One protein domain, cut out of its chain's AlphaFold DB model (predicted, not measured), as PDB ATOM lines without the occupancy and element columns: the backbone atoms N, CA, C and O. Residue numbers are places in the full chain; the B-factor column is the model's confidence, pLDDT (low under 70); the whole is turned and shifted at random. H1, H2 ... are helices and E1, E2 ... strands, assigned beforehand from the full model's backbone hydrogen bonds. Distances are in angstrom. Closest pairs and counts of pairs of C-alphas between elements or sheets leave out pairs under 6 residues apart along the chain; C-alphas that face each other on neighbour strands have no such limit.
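What this domain is: This is residues 6 to 62, 76 to 108 and 139 to 179 of the 187 residues of an uncharacterized protein of Rhodospirillaceae bacterium (UniProt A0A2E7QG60). A strongly twisted sheet of six strands curls round one long helix, H1, while H2 covers part of the sheet's other face, over E4 and E3. Beyond the sheet, H3 packs across H1 at residues 11 to 14 of H1, about perpendicular to it, and residues 171 to 179, of which 171 to 177 belong to the last helix, H4, stick out. The 131 printed residues include four named helices and six named strands, in the order H1 E1 E2 E3 H2 E4 E5 E6 H3 H4; the class is mixed, helices and strands. The sheet is mixed too, in the order E1 E2 E3 E4 E5 E6, with E3 and E4 parallel. The whole is compact, with a radius of gyration of the C-alphas of 15.2 A and spans of 41 by 40 by 29 A.

Where its parts are: Find C-alpha 6 at (115.633, 47.069, 164.037); from there H1 runs 31.7 A to residue 27. Next come E1, residues 30 to 33, E2, residues 42 to 45, and E3, residues 51 to 60, which is 26.2 A long. After a cut, pick up H2 at C-alpha 76, (137.710, 38.696, 168.826), and go 18.4 A to residue 88. E4, residues 92 to 98, spans 19.9 A, and E5, residues 101 to 106, spans 16.5 A. Past the second cut lie E6, residues 142 to 145, H3, residues 154 to 166, 18.2 A long, and H4, residues 171 to 177, ending at C-alpha 177, (113.516, 17.257, 157.140).

How they stand to each other: Start at edge strand E1: E1, E2 and E3 form a meander, each strand the antiparallel neighbour of the one before, with N 32 and O 43 at 2.8 A and N 44 and O 53 at 2.8 A. E3 and E4 are parallel, with N 58 and O 95 at 2.8 A. E4 and E5 are a hairpin, with N 96 and O 103 at 2.8 A. E5 and E6 are antiparallel, with N 144 and O 102 at 2.8 A. H1 and H2 are on opposite faces, giving three layers, helices on both faces of a sheet. The closest C-alphas of H1 and E3 are those of Glu 16 and Val 59, 6.5 A apart. H2 has a height over the sheet of 9.3 A and runs along the strands, at 5 degrees to E4 on the local plane; its closest C-alpha pair with E4 is Gly 81 and Phe 92, 5.7 A. H1, with residues 11 to 14 alone, touches H3, about perpendicular at 90 degrees; their closest C-alphas, of Lys 11 and Asn 159, are 7.0 A apart. H3 and H4 are apart. Every O i to N i+4 pair is within hydrogen-bond range in H1, H2 and H4, but 5 of 9 in H3.

The domain as a whole: The farthest C-alphas, of Ser 139 and Glu 179, are 44.0 A apart. Residues 63 to 75 and 109 to 138 are not printed, with C-alpha gaps of 25.0 A and 13.6 A. Of the links that are printed whole, none is long. The model's pLDDT is under 70 at residues 6 to 9, 36 to 38 and 149 to 179.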
ATOM      1  N   THR A   6     116.225  48.355 164.414       54.44
ATOM      2  CA  THR A   6     115.633  47.069 164.037       54.44
ATOM      3  C   THR A   6     115.731  46.772 162.539       54.44
ATOM      4  O   THR A   6     116.059  45.647 162.175       54.44
ATOM      5  N   ASP A   7     115.538  47.753 161.654       62.16
ATOM      6  CA  ASP A   7     115.452  47.485 160.211       62.16
ATOM      7  C   ASP A   7     116.822  47.179 159.596       62.16
ATOM      8  O   ASP A   7     116.951  46.306 158.735       62.16
ATOM      9  N   ASP A   8     117.873  47.854 160.058       58.53
ATOM     10  CA  ASP A   8     119.224  47.673 159.521       58.53
ATOM     11  C   ASP A   8     119.890  46.378 160.001       58.53
ATOM     12  O   ASP A   8     120.598  45.723 159.227       58.53
ATOM     13  N   VAL A   9     119.650  45.972 161.254       61.62
ATOM     14  CA  VAL A   9     120.130  44.683 161.783       61.62
ATOM     15  C   VAL A   9     119.463  43.532 161.029       61.62
ATOM     16  O   VAL A   9     120.150  42.631 160.540       61.62
ATOM     17  N   ASN A  10     118.150  43.629 160.818       70.75
ATOM     18  CA  ASN A  10     117.375  42.651 160.060       70.75
ATOM     19  C   ASN A  10     117.860  42.535 158.605       70.75
ATOM     20  O   ASN A  10     118.056  41.429 158.097       70.75
ATOM     21  N   LYS A  11     118.176  43.661 157.952       73.75
ATOM     22  CA  LYS A  11     118.765  43.677 156.601       73.75
ATOM     23  C   LYS A  11     120.165  43.073 156.551       73.75
ATOM     24  O   LYS A  11     120.536  42.454 155.554       73.75
ATOM     25  N   ALA A  12     121.008  43.296 157.557       76.12
ATOM     26  CA  ALA A  12     122.340  42.694 157.589       76.12
ATOM     27  C   ALA A  12     122.244  41.167 157.679       76.12
ATOM     28  O   ALA A  12     122.917  40.480 156.910       76.12
ATOM     29  N   LYS A  13     121.353  40.662 158.540       81.38
ATOM     30  CA  LYS A  13     121.160  39.228 158.743       81.38
ATOM     31  C   LYS A  13     120.507  38.536 157.550       81.38
ATOM     32  O   LYS A  13     121.006  37.503 157.126       81.38
ATOM     33  N   ALA A  14     119.483  39.134 156.939       82.31
ATOM     34  CA  ALA A  14     118.839  38.580 155.741       82.31
ATOM     35  C   ALA A  14     119.843  38.332 154.603       82.31
ATOM     36  O   ALA A  14     119.820  37.302 153.934       82.31
ATOM     37  N   TRP A  15     120.781  39.260 154.427       82.50
ATOM     38  CA  TRP A  15     121.856  39.123 153.452       82.50
ATOM     39  C   TRP A  15     122.858  38.021 153.782       82.50
ATOM     40  O   TRP A  15     123.396  37.393 152.873       82.50
ATOM     41  N   GLU A  16     123.139  37.815 155.064       87.38
ATOM     42  CA  GLU A  16     123.980  36.713 155.511       87.38
ATOM     43  C   GLU A  16     123.291  35.369 155.259       87.38
ATOM     44  O   GLU A  16     123.917  34.484 154.691       87.38
ATOM     45  N   CYS A  17     121.998  35.240 155.572       88.00
ATOM     46  CA  CYS A  17     121.222  34.035 155.266       88.00
ATOM     47  C   CYS A  17     121.210  33.735 153.764       88.00
ATOM     48  O   CYS A  17     121.560  32.630 153.364       88.00
ATOM     49  N   PHE A  18     120.906  34.733 152.926       87.44
ATOM     50  CA  PHE A  18     120.930  34.571 151.470       87.44
ATOM     51  C   PHE A  18     122.312  34.126 150.961       87.44
ATOM     52  O   PHE A  18     122.418  33.217 150.139       87.44
ATOM     53  N   PHE A  19     123.383  34.753 151.462       90.75
ATOM     54  CA  PHE A  19     124.753  34.355 151.142       90.75
ATOM     55  C   PHE A  19     125.003  32.889 151.510       90.75
ATOM     56  O   PHE A  19     125.515  32.124 150.692       90.75
ATOM     57  N   MET A  20     124.638  32.489 152.723       92.38
ATOM     58  CA  MET A  20     124.883  31.132 153.187       92.38
ATOM     59  C   MET A  20     124.061  30.107 152.401       92.38
ATOM     60  O   MET A  20     124.607  29.080 152.019       92.38
ATOM     61  N   GLU A  21     122.814  30.402 152.034       89.75
ATOM     62  CA  GLU A  21     122.029  29.551 151.129       89.75
ATOM     63  C   GLU A  21     122.664  29.400 149.739       89.75
ATOM     64  O   GLU A  21     122.662  28.308 149.169       89.75
ATOM     65  N   GLU A  22     123.200  30.485 149.172       88.31
ATOM     66  CA  GLU A  22     123.910  30.457 147.890       88.31
ATOM     67  C   GLU A  22     125.179  29.601 147.985       88.31
ATOM     68  O   GLU A  22     125.403  28.735 147.138       88.31
ATOM     69  N   MET A  23     125.974  29.784 149.044       89.06
ATOM     70  CA  MET A  23     127.159  28.972 149.314       89.06
ATOM     71  C   MET A  23     126.800  27.493 149.512       89.06
ATOM     72  O   MET A  23     127.487  26.626 148.978       89.06
ATOM     73  N   GLY A  24     125.725  27.207 150.251       89.56
ATOM     74  CA  GLY A  24     125.236  25.853 150.493       89.56
ATOM     75  C   GLY A  24     124.866  25.137 149.201       89.56
ATOM     76  O   GLY A  24     125.311  24.017 148.978       89.56
ATOM     77  N   ARG A  25     124.148  25.811 148.296       88.62
ATOM     78  CA  ARG A  25     123.826  25.272 146.965       88.62
ATOM     79  C   ARG A  25     125.064  25.083 146.091       88.62
ATOM     80  O   ARG A  25     125.195  24.053 145.444       88.62
ATOM     81  N   LEU A  26     125.967  26.064 146.072       85.00
ATOM     82  CA  LEU A  26     127.172  26.027 145.238       85.00
ATOM     83  C   LEU A  26     128.126  24.890 145.627       85.00
ATOM     84  O   LEU A  26     128.810  24.339 144.768       85.00
ATOM     85  N   LEU A  27     128.205  24.582 146.921       84.56
ATOM     86  CA  LEU A  27     129.165  23.634 147.485       84.56
ATOM     87  C   LEU A  27     128.520  22.325 147.964       84.56
ATOM     88  O   LEU A  27     129.218  21.523 148.580       84.56
ATOM     89  N   ASP A  28     127.224  22.131 147.705       90.75
ATOM     90  CA  ASP A  28     126.425  20.991 148.177       90.75
ATOM     91  C   ASP A  28     126.555  20.754 149.697       90.75
ATOM     92  O   ASP A  28     126.884  19.670 150.179       90.75
ATOM     93  N   LEU A  29     126.357  21.821 150.480       91.19
ATOM     94  CA  LEU A  29     126.492  21.809 151.938       91.19
ATOM     95  C   LEU A  29     125.134  21.903 152.626       91.19
ATOM     96  O   LEU A  29     124.306  22.756 152.299       91.19
ATOM     97  N   LYS A  30     124.965  21.110 153.687       94.12
ATOM     98  CA  LYS A  30     123.879  21.286 154.651       94.12
ATOM     99  C   LYS A  30     124.329  22.253 155.743       94.12
ATOM    100  O   LYS A  30     125.287  21.980 156.466       94.12
ATOM    101  N   LEU A  31     123.649  23.391 155.838       93.62
ATOM    102  CA  LEU A  31     124.008  24.485 156.738       93.62
ATOM    103  C   LEU A  31     123.008  24.602 157.886       93.62
ATOM    104  O   LEU A  31     121.805  24.438 157.699       93.62
ATOM    105  N   LEU A  32     123.526  24.928 159.065       93.19
ATOM    106  CA  LEU A  32     122.759  25.240 160.258       93.19
ATOM    107  C   LEU A  32     123.145  26.640 160.736       93.19
ATOM    108  O   LEU A  32     124.327  26.945 160.914       93.19
ATOM    109  N   TRP A  33     122.144  27.497 160.914       91.12
ATOM    110  CA  TRP A  33     122.345  28.808 161.517       91.12
ATOM    111  C   TRP A  33     122.513  28.652 163.029       91.12
ATOM    112  O   TRP A  33     121.697  27.994 163.677       91.12
ATOM    113  N   ASN A  34     123.543  29.279 163.597       87.62
ATOM    114  CA  ASN A  34     123.727  29.300 165.040       87.62
ATOM    115  C   ASN A  34     123.085  30.589 165.607       87.62
ATOM    116  O   ASN A  34     123.491  31.690 165.221       87.62
ATOM    117  N   PRO A  35     122.084  30.497 166.502       78.06
ATOM    118  CA  PRO A  35     121.408  31.672 167.057       78.06
ATOM    119  C   PRO A  35     122.352  32.531 167.914       78.06
ATOM    120  O   PRO A  35     123.335  32.017 168.438       78.06
ATOM    121  N   ASP A  36     122.020  33.812 168.124       64.94
ATOM    122  CA  ASP A  36     122.880  34.890 168.677       64.94
ATOM    123  C   ASP A  36     123.607  34.618 170.015       64.94
ATOM    124  O   ASP A  36     124.470  35.393 170.429       64.94
ATOM    125  N   ARG A  37     123.291  33.522 170.714       58.72
ATOM    126  CA  ARG A  37     124.064  33.050 171.877       58.72
ATOM    127  C   ARG A  37     125.381  32.375 171.480       58.72
ATOM    128  O   ARG A  37     126.275  32.251 172.314       58.72
ATOM    129  N   PHE A  38     125.502  31.944 170.230       60.44
ATOM    130  CA  PHE A  38     126.716  31.382 169.664       60.44
ATOM    131  C   PHE A  38     127.562  32.480 169.034       60.44
ATOM    132  O   PHE A  38     127.071  33.399 168.385       60.44
ATOM    133  N   ILE A  39     128.871  32.379 169.240       85.25
ATOM    134  CA  ILE A  39     129.815  33.411 168.804       85.25
ATOM    135  C   ILE A  39     130.173  33.266 167.316       85.25
ATOM    136  O   ILE A  39     130.648  34.221 166.705       85.25
ATOM    137  N   ILE A  40     129.918  32.083 166.749       91.56
ATOM    138  CA  ILE A  40     130.126  31.745 165.342       91.56
ATOM    139  C   ILE A  40     128.789  31.732 164.619       91.56
ATOM    140  O   ILE A  40     127.861  31.074 165.081       91.56
ATOM    141  N   ASP A  41     128.727  32.393 163.467       92.12
ATOM    142  CA  ASP A  41     127.479  32.641 162.745       92.12
ATOM    143  C   ASP A  41     126.790  31.344 162.225       92.12
ATOM    144  O   ASP A  41     125.567  31.218 162.326       92.12
ATOM    145  N   TRP A  42     127.544  30.373 161.680       95.31
ATOM    146  CA  TRP A  42     127.002  29.184 160.989       95.31
ATOM    147  C   TRP A  42     127.805  27.898 161.231       95.31
ATOM    148  O   TRP A  42     128.982  27.929 161.595       95.31
ATOM    149  N   SER A  43     127.173  26.757 160.954       95.69
ATOM    150  CA  SER A  43     127.767  25.419 161.004       95.69
ATOM    151  C   SER A  43     127.440  24.628 159.732       95.69
ATOM    152  O   SER A  43     126.331  24.719 159.211       95.69
ATOM    153  N   VAL A  44     128.384  23.828 159.235       95.69
ATOM    154  CA  VAL A  44     128.132  22.772 158.239       95.69
ATOM    155  C   VAL A  44     127.899  21.472 158.984       95.69
ATOM    156  O   VAL A  44     128.662  21.151 159.902       95.69
ATOM    157  N   VAL A  45     126.890  20.715 158.568       95.94
ATOM    158  CA  VAL A  45     126.555  19.428 159.172       95.94
ATOM    159  C   VAL A  45     126.581  18.286 158.162       95.94
ATOM    160  O   VAL A  45     126.334  18.484 156.971       95.94
ATOM    161  N   ASP A  46     126.879  17.081 158.639       93.94
ATOM    162  CA  ASP A  46     126.769  15.859 157.842       93.94
ATOM    163  C   ASP A  46     125.307  15.364 157.725       93.94
ATOM    164  O   ASP A  46     124.347  16.008 158.169       93.94
ATOM    165  N   LYS A  47     125.118  14.186 157.114       90.75
ATOM    166  CA  LYS A  47     123.794  13.548 156.969       90.75
ATOM    167  C   LYS A  47     123.145  13.198 158.314       90.75
ATOM    168  O   LYS A  47     121.919  13.145 158.389       90.75
ATOM    169  N   SER A  48     123.953  12.999 159.349       94.25
ATOM    170  CA  SER A  48     123.545  12.669 160.714       94.25
ATOM    171  C   SER A  48     123.402  13.907 161.608       94.25
ATOM    172  O   SER A  48     123.155  13.757 162.799       94.25
ATOM    173  N   LEU A  49     123.516  15.117 161.042       92.44
ATOM    174  CA  LEU A  49     123.479  16.404 161.745       92.44
ATOM    175  C   LEU A  49     124.668  16.663 162.689       92.44
ATOM    176  O   LEU A  49     124.599  17.572 163.517       92.44
ATOM    177  N   ASN A  50     125.780  15.938 162.545       93.88
ATOM    178  CA  ASN A  50     127.003  16.263 163.277       93.88
ATOM    179  C   ASN A  50     127.671  17.492 162.662       93.88
ATOM    180  O   ASN A  50     127.792  17.584 161.439       93.88
ATOM    181  N   ILE A  51     128.152  18.412 163.501       95.75
ATOM    182  CA  ILE A  51     128.891  19.593 163.043       95.75
ATOM    183  C   ILE A  51     130.268  19.161 162.533       95.75
ATOM    184  O   ILE A  51     131.081  18.635 163.289       95.75
ATOM    185  N   ILE A  52     130.543  19.441 161.260       96.81
ATOM    186  CA  ILE A  52     131.813  19.104 160.598       96.81
ATOM    187  C   ILE A  52     132.643  20.331 160.224       96.81
ATOM    188  O   ILE A  52     133.815  20.201 159.881       96.81
ATOM    189  N   THR A  53     132.069  21.536 160.249       97.94
ATOM    190  CA  THR A  53     132.794  22.797 160.022       97.94
ATOM    191  C   THR A  53     132.035  23.954 160.661       97.94
ATOM    192  O   THR A  53     130.811  24.010 160.599       97.94
ATOM    193  N   LEU A  54     132.767  24.899 161.237       96.75
ATOM    194  CA  LEU A  54     132.263  26.158 161.777       96.75
ATOM    195  C   LEU A  54     132.556  27.293 160.795       96.75
ATOM    196  O   LEU A  54     133.667  27.374 160.267       96.75
ATOM    197  N   ILE A  55     131.584  28.174 160.555       97.00
ATOM    198  CA  ILE A  55     131.692  29.262 159.579       97.00
ATOM    199  C   ILE A  55     131.357  30.608 160.223       97.00
ATOM    200  O   ILE A  55     130.257  30.828 160.720       97.00
ATOM    201  N   GLU A  56     132.293  31.546 160.127       96.44
ATOM    202  CA  GLU A  56     132.045  32.967 160.372       96.44
ATOM    203  C   GLU A  56     131.813  33.677 159.029       96.44
ATOM    204  O   GLU A  56     132.686  33.665 158.153       96.44
ATOM    205  N   ALA A  57     130.651  34.312 158.862       94.56
ATOM    206  CA  ALA A  57     130.195  34.844 157.581       94.56
ATOM    207  C   ALA A  57     130.328  36.373 157.521       94.56
ATOM    208  O   ALA A  57     130.046  37.109 158.468       94.56
ATOM    209  N   LYS A  58     130.798  36.909 156.394       92.38
ATOM    210  CA  LYS A  58     131.037  38.348 156.212       92.38
ATOM    211  C   LYS A  58     130.564  38.807 154.840       92.38
ATOM    212  O   LYS A  58     131.138  38.451 153.822       92.38
ATOM    213  N   VAL A  59     129.573  39.692 154.803       91.31
ATOM    214  CA  VAL A  59     129.048  40.231 153.537       91.31
ATOM    215  C   VAL A  59     129.719  41.570 153.177       91.31
ATOM    216  O   VAL A  59     129.956  42.422 154.039       91.31
ATOM    217  N   ARG A  60     130.041  41.761 151.893       88.44
ATOM    218  CA  ARG A  60     130.635  42.952 151.254       88.44
ATOM    219  C   ARG A  60     129.818  43.312 149.999       88.44
ATOM    220  O   ARG A  60     130.286  43.212 148.872       88.44
ATOM    221  N   LYS A  61     128.570  43.731 150.238       72.00
ATOM    222  CA  LYS A  61     127.452  43.810 149.271       72.00
ATOM    223  C   LYS A  61     127.754  44.521 147.939       72.00
ATOM    224  O   LYS A  61     127.235  44.105 146.916       72.00
ATOM    225  N   ASN A  62     128.606  45.549 147.941       79.31
ATOM    226  CA  ASN A  62     128.777  46.458 146.795       79.31
ATOM    227  C   ASN A  62     130.215  46.522 146.290       79.31
ATOM    228  O   ASN A  62     130.689  47.571 145.841       79.31
ATOM    229  N   ARG A  76     138.514  39.457 167.859       92.44
ATOM    230  CA  ARG A  76     137.710  38.696 168.826       92.44
ATOM    231  C   ARG A  76     136.954  37.555 168.147       92.44
ATOM    232  O   ARG A  76     137.000  36.431 168.622       92.44
ATOM    233  N   LYS A  77     136.292  37.829 167.020       92.56
ATOM    234  CA  LYS A  77     135.529  36.820 166.274       92.56
ATOM    235  C   LYS A  77     136.425  35.700 165.748       92.56
ATOM    236  O   LYS A  77     136.101  34.527 165.898       92.56
ATOM    237  N   TYR A  78     137.581  36.064 165.196       96.19
ATOM    238  CA  TYR A  78     138.559  35.086 164.732       96.19
ATOM    239  C   TYR A  78     139.078  34.201 165.871       96.19
ATOM    240  O   TYR A  78     139.099  32.984 165.735       96.19
ATOM    241  N   GLN A  79     139.441  34.801 167.010       96.25
ATOM    242  CA  GLN A  79     139.926  34.073 168.185       96.25
ATOM    243  C   GLN A  79     138.912  33.054 168.694       96.25
ATOM    244  O   GLN A  79     139.301  31.947 169.042       96.25
ATOM    245  N   TRP A  80     137.619  33.382 168.695       95.56
ATOM    246  CA  TRP A  80     136.593  32.417 169.081       95.56
ATOM    247  C   TRP A  80     136.566  31.197 168.169       95.56
ATOM    248  O   TRP A  80     136.574  30.077 168.670       95.56
ATOM    249  N   GLY A  81     136.609  31.393 166.852       95.81
ATOM    250  CA  GLY A  81     136.651  30.273 165.913       95.81
ATOM    251  C   GLY A  81     137.918  29.429 166.051       95.81
ATOM    252  O   GLY A  81     137.841  28.203 166.042       95.81
ATOM    253  N   VAL A  82     139.071  30.067 166.270       97.25
ATOM    254  CA  VAL A  82     140.332  29.363 166.563       97.25
ATOM    255  C   VAL A  82     140.234  28.572 167.868       97.25
ATOM    256  O   VAL A  82     140.620  27.409 167.899       97.25
ATOM    257  N   ASN A  83     139.674  29.151 168.930       96.25
ATOM    258  CA  ASN A  83     139.502  28.459 170.208       96.25
ATOM    259  C   ASN A  83     138.589  27.234 170.063       96.25
ATOM    260  O   ASN A  83     138.907  26.174 170.603       96.25
ATOM    261  N   TYR A  84     137.496  27.342 169.299       95.19
ATOM    262  CA  TYR A  84     136.648  26.192 168.979       95.19
ATOM    263  C   TYR A  84     137.419  25.111 168.220       95.19
ATOM    264  O   TYR A  84     137.346  23.944 168.604       95.19
ATOM    265  N   TYR A  85     138.189  25.490 167.197       96.75
ATOM    266  CA  TYR A  85     139.037  24.559 166.453       96.75
ATOM    267  C   TYR A  85     140.025  23.829 167.372       96.75
ATOM    268  O   TYR A  85     140.089  22.604 167.344       96.75
ATOM    269  N   LEU A  86     140.742  24.553 168.235       96.62
ATOM    270  CA  LEU A  86     141.715  23.964 169.162       96.62
ATOM    271  C   LEU A  86     141.061  23.041 170.200       96.62
ATOM    272  O   LEU A  86     141.660  22.047 170.593       96.62
ATOM    273  N   THR A  87     139.840  23.361 170.631       96.44
ATOM    274  CA  THR A  87     139.122  22.585 171.655       96.44
ATOM    275  C   THR A  87     138.479  21.323 171.082       96.44
ATOM    276  O   THR A  87     138.440  20.294 171.746       96.44
ATOM    277  N   THR A  88     137.937  21.403 169.866       96.25
ATOM    278  CA  THR A  88     137.057  20.360 169.306       96.25
ATOM    279  C   THR A  88     137.661  19.610 168.123       96.25
ATOM    280  O   THR A  88     137.139  18.571 167.731       96.25
ATOM    281  N   GLY A  89     138.713  20.145 167.501       96.56
ATOM    282  CA  GLY A  89     139.233  19.671 166.217       96.56
ATOM    283  C   GLY A  89     138.344  20.009 165.012       96.56
ATOM    284  O   GLY A  89     138.735  19.731 163.879       96.56
ATOM    285  N   ILE A  90     137.171  20.626 165.215       97.12
ATOM    286  CA  ILE A  90     136.251  20.981 164.128       97.12
ATOM    287  C   ILE A  90     136.847  22.143 163.318       97.12
ATOM    288  O   ILE A  90     137.119  23.204 163.887       97.12
ATOM    289  N   PRO A  91     137.023  21.996 161.990       98.06
ATOM    290  CA  PRO A  91     137.526  23.052 161.118       98.06
ATOM    291  C   PRO A  91     136.792  24.386 161.276       98.06
ATOM    292  O   PRO A  91     135.564  24.435 161.230       98.06
ATOM    293  N   PHE A  92     137.552  25.479 161.368       97.94
ATOM    294  CA  PHE A  92     137.025  26.842 161.350       97.94
ATOM    295  C   PHE A  92     137.293  27.513 159.998       97.94
ATOM    296  O   PHE A  92     138.429  27.531 159.512       97.94
ATOM    297  N   VAL A  93     136.247  28.070 159.389       98.31
ATOM    298  CA  VAL A  93     136.280  28.733 158.086       98.31
ATOM    299  C   VAL A  93     135.731  30.152 158.202       98.31
ATOM    300  O   VAL A  93     134.699  30.404 158.816       98.31
ATOM    301  N   LEU A  94     136.411  31.093 157.559       97.88
ATOM    302  CA  LEU A  94     135.885  32.423 157.283       97.88
ATOM    303  C   LEU A  94     135.314  32.431 155.871       97.88
ATOM    304  O   LEU A  94     136.007  32.034 154.932       97.88
ATOM    305  N   ALA A  95     134.085  32.908 155.714       97.12
ATOM    306  CA  ALA A  95     133.420  33.002 154.424       97.12
ATOM    307  C   ALA A  95     133.034  34.458 154.134       97.12
ATOM    308  O   ALA A  95     132.348  35.109 154.924       97.12
ATOM    309  N   PHE A  96     133.477  34.980 152.994       95.56
ATOM    310  CA  PHE A  96     133.238  36.351 152.563       95.56
ATOM    311  C   PHE A  96     132.398  36.369 151.288       95.56
ATOM    312  O   PHE A  96     132.744  35.714 150.304       95.56
ATOM    313  N   ARG A  97     131.333  37.172 151.275       93.69
ATOM    314  CA  ARG A  97     130.510  37.414 150.085       93.69
ATOM    315  C   ARG A  97     130.816  38.767 149.467       93.69
ATOM    316  O   ARG A  97     130.518  39.789 150.081       93.69
ATOM    317  N   PHE A  98     131.329  38.769 148.246       92.75
ATOM    318  CA  PHE A  98     131.525  39.942 147.382       92.75
ATOM    319  C   PHE A  98     130.463  39.982 146.302       92.75
ATOM    320  O   PHE A  98     129.785  38.984 146.119       92.75
ATOM    321  N   SER A  99     130.302  41.085 145.572       90.38
ATOM    322  CA  SER A  99     129.283  41.184 144.513       90.38
ATOM    323  C   SER A  99     129.443  40.130 143.412       90.38
ATOM    324  O   SER A  99     128.440  39.723 142.835       90.38
ATOM    325  N   ASP A 100     130.676  39.690 143.157       91.56
ATOM    326  CA  ASP A 100     131.105  38.835 142.044       91.56
ATOM    327  C   ASP A 100     131.744  37.502 142.478       91.56
ATOM    328  O   ASP A 100     132.082  36.681 141.627       91.56
ATOM    329  N   ALA A 101     131.924  37.263 143.781       93.62
ATOM    330  CA  ALA A 101     132.569  36.048 144.270       93.62
ATOM    331  C   ALA A 101     132.180  35.675 145.706       93.62
ATOM    332  O   ALA A 101     131.836  36.525 146.535       93.62
ATOM    333  N   ILE A 102     132.334  34.390 146.018       94.75
ATOM    334  CA  ILE A 102     132.430  33.865 147.381       94.75
ATOM    335  C   ILE A 102     133.893  33.533 147.649       94.75
ATOM    336  O   ILE A 102     134.555  32.895 146.835       94.75
ATOM    337  N   VAL A 103     134.409  33.951 148.798       96.56
ATOM    338  CA  VAL A 103     135.794  33.697 149.190       96.56
ATOM    339  C   VAL A 103     135.825  32.980 150.523       96.56
ATOM    340  O   VAL A 103     135.193  33.424 151.476       96.56
ATOM    341  N   THR A 104     136.583  31.893 150.612       98.06
ATOM    342  CA  THR A 104     136.713  31.113 151.845       98.06
ATOM    343  C   THR A 104     138.164  31.007 152.282       98.06
ATOM    344  O   THR A 104     139.032  30.688 151.469       98.06
ATOM    345  N   TYR A 105     138.407  31.188 153.575       98.25
ATOM    346  CA  TYR A 105     139.682  30.911 154.228       98.25
ATOM    347  C   TYR A 105     139.474  29.865 155.317       98.25
ATOM    348  O   TYR A 105     138.703  30.088 156.250       98.25
ATOM    349  N   LYS A 106     140.169  28.732 155.217       98.25
ATOM    350  CA  LYS A 106     140.218  27.731 156.285       98.25
ATOM    351  C   LYS A 106     141.350  28.096 157.239       98.25
ATOM    352  O   LYS A 106     142.475  28.307 156.790       98.25
ATOM    353  N   HIS A 107     141.063  28.151 158.538       97.94
ATOM    354  CA  HIS A 107     142.085  28.389 159.550       97.94
ATOM    355  C   HIS A 107     143.234  27.376 159.414       97.94
ATOM    356  O   HIS A 107     143.003  26.168 159.362       97.94
ATOM    357  N   ASN A 108     144.464  27.892 159.366       97.00
ATOM    358  CA  ASN A 108     145.694  27.111 159.405       97.00
ATOM    359  C   ASN A 108     146.497  27.510 160.663       97.00
ATOM    360  O   ASN A 108     146.910  28.672 160.745       97.00
ATOM    361  N   SER A 139     145.668  35.557 148.409       96.88
ATOM    362  CA  SER A 139     146.429  34.371 147.987       96.88
ATOM    363  C   SER A 139     146.204  33.141 148.867       96.88
ATOM    364  O   SER A 139     146.480  32.025 148.440       96.88
ATOM    365  N   ASP A 140     145.717  33.336 150.091       97.19
ATOM    366  CA  ASP A 140     145.497  32.271 151.070       97.19
ATOM    367  C   ASP A 140     144.065  31.737 151.046       97.19
ATOM    368  O   ASP A 140     143.710  30.836 151.808       97.19
ATOM    369  N   CYS A 141     143.224  32.324 150.200       97.88
ATOM    370  CA  CYS A 141     141.816  32.018 150.123       97.88
ATOM    371  C   CYS A 141     141.491  31.212 148.871       97.88
ATOM    372  O   CYS A 141     142.080  31.386 147.806       97.88
ATOM    373  N   LYS A 142     140.443  30.398 148.976       97.44
ATOM    374  CA  LYS A 142     139.771  29.833 147.809       97.44
ATOM    375  C   LYS A 142     138.689  30.798 147.338       97.44
ATOM    376  O   LYS A 142     137.886  31.259 148.147       97.44
ATOM    377  N   ILE A 143     138.685  31.099 146.043       96.50
ATOM    378  CA  ILE A 143     137.758  32.046 145.417       96.50
ATOM    379  C   ILE A 143     136.833  31.278 144.476       96.50
ATOM    380  O   ILE A 143     137.292  30.535 143.611       96.50
ATOM    381  N   TYR A 144     135.535  31.485 144.645       94.25
ATOM    382  CA  TYR A 144     134.479  30.957 143.798       94.25
ATOM    383  C   TYR A 144     133.812  32.131 143.086       94.25
ATOM    384  O   TYR A 144     133.045  32.877 143.696       94.25
ATOM    385  N   ASN A 145     134.140  32.318 141.809       93.31
ATOM    386  CA  ASN A 145     133.519  33.361 140.999       93.31
ATOM    387  C   ASN A 145     132.045  33.031 140.784       93.31
ATOM    388  O   ASN A 145     131.690  31.882 140.509       93.31
ATOM    389  N   LEU A 146     131.195  34.041 140.899       86.06
ATOM    390  CA  LEU A 146     129.770  33.887 140.687       86.06
ATOM    391  C   LEU A 146     129.424  34.245 139.242       86.06
ATOM    392  O   LEU A 146     129.939  35.232 138.718       86.06
ATOM    393  N   PRO A 147     128.536  33.473 138.592       79.00
ATOM    394  CA  PRO A 147     128.171  33.711 137.198       79.00
ATOM    395  C   PRO A 147     127.327  34.982 137.011       79.00
ATOM    396  O   PRO A 147     127.076  35.389 135.881       79.00
ATOM    397  N   TYR A 148     126.882  35.609 138.102       76.06
ATOM    398  CA  TYR A 148     126.096  36.835 138.097       76.06
ATOM    399  C   TYR A 148     126.524  37.764 139.235       76.06
ATOM    400  O   TYR A 148     126.862  37.330 140.339       76.06
ATOM    401  N   SER A 149     126.439  39.069 138.983       66.12
ATOM    402  CA  SER A 149     126.451  40.081 140.035       66.12
ATOM    403  C   SER A 149     125.024  40.328 140.504       66.12
ATOM    404  O   SER A 149     124.171  40.676 139.689       66.12
ATOM    405  N   ILE A 150     124.751  40.179 141.800       61.00
ATOM    406  CA  ILE A 150     123.423  40.496 142.344       61.00
ATOM    407  C   ILE A 150     123.233  42.016 142.285       61.00
ATOM    408  O   ILE A 150     124.015  42.737 142.915       61.00
ATOM    409  N   PRO A 151     122.221  42.529 141.561       59.19
ATOM    410  CA  PRO A 151     121.919  43.951 141.566       59.19
ATOM    411  C   PRO A 151     121.518  44.382 142.979       59.19
ATOM    412  O   PRO A 151     120.709  43.719 143.629       59.19
ATOM    413  N   VAL A 152     122.027  45.528 143.438       54.62
ATOM    414  CA  VAL A 152     121.736  46.103 144.772       54.62
ATOM    415  C   VAL A 152     120.226  46.290 145.013       54.62
ATOM    416  O   VAL A 152     119.776  46.350 146.152       54.62
ATOM    417  N   ASN A 153     119.435  46.317 143.943       54.94
ATOM    418  CA  ASN A 153     118.009  46.620 143.945       54.94
ATOM    419  C   ASN A 153     117.139  45.382 144.248       54.94
ATOM    420  O   ASN A 153     116.019  45.533 144.717       54.94
ATOM    421  N   MET A 154     117.650  44.151 144.069       52.00
ATOM    422  CA  MET A 154     116.921  42.911 144.427       52.00
ATOM    423  C   MET A 154     116.755  42.716 145.949       52.00
ATOM    424  O   MET A 154     116.110  41.782 146.418       52.00
ATOM    425  N   VAL A 155     117.343  43.607 146.740       50.94
ATOM    426  CA  VAL A 155     117.374  43.570 148.206       50.94
ATOM    427  C   VAL A 155     116.062  43.997 148.833       50.94
ATOM    428  O   VAL A 155     115.697  43.492 149.894       50.94
ATOM    429  N   GLU A 156     115.369  44.944 148.207       52.31
ATOM    430  CA  GLU A 156     114.074  45.413 148.697       52.31
ATOM    431  C   GLU A 156     113.032  44.289 148.591       52.31
ATOM    432  O   GLU A 156     112.291  44.056 149.546       52.31
ATOM    433  N   ASP A 157     113.106  43.482 147.529       49.53
ATOM    434  CA  ASP A 157     112.276  42.288 147.340       49.53
ATOM    435  C   ASP A 157     112.643  41.119 148.269       49.53
ATOM    436  O   ASP A 157     111.770  40.374 148.717       49.53
ATOM    437  N   LEU A 158     113.923  40.942 148.617       48.69
ATOM    438  CA  LEU A 158     114.325  39.887 149.556       48.69
ATOM    439  C   LEU A 158     113.792  40.147 150.971       48.69
ATOM    440  O   LEU A 158     113.366  39.207 151.635       48.69
ATOM    441  N   ASN A 159     113.740  41.404 151.424       44.34
ATOM    442  CA  ASN A 159     113.195  41.725 152.748       44.34
ATOM    443  C   ASN A 159     111.684  41.452 152.856       44.34
ATOM    444  O   ASN A 159     111.205  41.148 153.945       44.34
ATOM    445  N   THR A 160     110.925  41.517 151.760       49.56
ATOM    446  CA  THR A 160     109.481  41.220 151.790       49.56
ATOM    447  C   THR A 160     109.182  39.722 151.712       49.56
ATOM    448  O   THR A 160     108.171  39.281 152.262       49.56
ATOM    449  N   ARG A 161     110.056  38.929 151.074       42.88
ATOM    450  CA  ARG A 161     109.914  37.467 150.951       42.88
ATOM    451  C   ARG A 161     110.471  36.707 152.149       42.88
ATOM    452  O   ARG A 161     109.782  35.872 152.718       42.88
ATOM    453  N   VAL A 162     111.693  37.031 152.562       43.62
ATOM    454  CA  VAL A 162     112.437  36.275 153.578       43.62
ATOM    455  C   VAL A 162     111.779  36.407 154.962       43.62
ATOM    456  O   VAL A 162     111.683  35.430 155.691       43.62
ATOM    457  N   TRP A 163     111.210  37.565 155.312       40.03
ATOM    458  CA  TRP A 163     110.590  37.761 156.634       40.03
ATOM    459  C   TRP A 163     109.161  37.227 156.774       40.03
ATOM    460  O   TRP A 163     108.758  36.932 157.897       40.03
ATOM    461  N   LYS A 164     108.410  37.057 155.677       43.75
ATOM    462  CA  LYS A 164     107.091  36.397 155.732       43.75
ATOM    463  C   LYS A 164     107.210  34.901 156.045       43.75
ATOM    464  O   LYS A 164     106.324  34.362 156.699       43.75
ATOM    465  N   ASP A 165     108.320  34.279 155.647       42.62
ATOM    466  CA  ASP A 165     108.600  32.866 155.920       42.62
ATOM    467  C   ASP A 165     109.441  32.644 157.192       42.62
ATOM    468  O   ASP A 165     109.257  31.638 157.873       42.62
ATOM    469  N   ILE A 166     110.314  33.580 157.598       38.91
ATOM    470  CA  ILE A 166     111.106  33.432 158.841       38.91
ATOM    471  C   ILE A 166     110.259  33.617 160.112       38.91
ATOM    472  O   ILE A 166     110.633  33.087 161.156       38.91
ATOM    473  N   SER A 167     109.100  34.291 160.065       39.50
ATOM    474  CA  SER A 167     108.154  34.292 161.200       39.50
ATOM    475  C   SER A 167     107.480  32.934 161.446       39.50
ATOM    476  O   SER A 167     106.700  32.817 162.387       39.50
ATOM    477  N   GLN A 168     107.798  31.909 160.648       39.81
ATOM    478  CA  GLN A 168     107.622  30.493 160.984       39.81
ATOM    479  C   GLN A 168     108.997  29.853 161.246       39.81
ATOM    480  O   GLN A 168     109.458  29.000 160.479       39.81
ATOM    481  N   PRO A 169     109.736  30.321 162.267       39.97
ATOM    482  CA  PRO A 169     111.158  30.065 162.374       39.97
ATOM    483  C   PRO A 169     111.361  28.593 162.708       39.97
ATOM    484  O   PRO A 169     110.771  28.085 163.656       39.97
ATOM    485  N   ILE A 170     112.251  27.930 161.968       41.09
ATOM    486  CA  ILE A 170     112.819  26.611 162.291       41.09
ATOM    487  C   ILE A 170     111.833  25.427 162.178       41.09
ATOM    488  O   ILE A 170     112.221  24.407 161.612       41.09
ATOM    489  N   GLU A 171     110.570  25.544 162.591       35.12
ATOM    490  CA  GLU A 171     109.594  24.443 162.550       35.12
ATOM    491  C   GLU A 171     109.312  23.939 161.136       35.12
ATOM    492  O   GLU A 171     109.303  22.734 160.931       35.12
ATOM    493  N   LEU A 172     109.164  24.802 160.125       38.56
ATOM    494  CA  LEU A 172     108.939  24.337 158.749       38.56
ATOM    495  C   LEU A 172     110.166  23.640 158.143       38.56
ATOM    496  O   LEU A 172     110.012  22.704 157.360       38.56
ATOM    497  N   TYR A 173     111.380  24.065 158.505       38.12
ATOM    498  CA  TYR A 173     112.613  23.457 157.995       38.12
ATOM    499  C   TYR A 173     112.942  22.144 158.716       38.12
ATOM    500  O   TYR A 173     113.423  21.206 158.084       38.12
ATOM    501  N   LEU A 174     112.629  22.041 160.013       36.19
ATOM    502  CA  LEU A 174     112.658  20.772 160.735       36.19
ATOM    503  C   LEU A 174     111.542  19.852 160.215       36.19
ATOM    504  O   LEU A 174     111.841  18.740 159.805       36.19
ATOM    505  N   ASN A 175     110.297  20.310 160.088       37.22
ATOM    506  CA  ASN A 175     109.182  19.481 159.617       37.22
ATOM    507  C   ASN A 175     109.407  18.926 158.203       37.22
ATOM    508  O   ASN A 175     109.150  17.750 157.992       37.22
ATOM    509  N   LYS A 176     109.998  19.687 157.269       40.00
ATOM    510  CA  LYS A 176     110.372  19.162 155.936       40.00
ATOM    511  C   LYS A 176     111.533  18.160 155.949       40.00
ATOM    512  O   LYS A 176     111.639  17.339 155.046       40.00
ATOM    513  N   ILE A 177     112.426  18.232 156.938       43.00
ATOM    514  CA  ILE A 177     113.516  17.257 157.140       43.00
ATOM    515  C   ILE A 177     113.013  16.019 157.910       43.00
ATOM    516  O   ILE A 177     113.577  14.935 157.760       43.00
ATOM    517  N   TYR A 178     111.951  16.167 158.707       43.66
ATOM    518  CA  TYR A 178     111.381  15.148 159.593       43.66
ATOM    519  C   TYR A 178     109.998  14.635 159.156       43.66
ATOM    520  O   TYR A 178     109.329  13.981 159.960       43.66
ATOM    521  N   GLU A 179     109.584  14.852 157.901       41.19
ATOM    522  CA  GLU A 179     108.440  14.173 157.274       41.19
ATOM    523  C   GLU A 179     108.668  12.647 157.334       41.19
ATOM    524  O   GLU A 179     109.272  12.039 156.454       41.19
TER     525      GLU A 179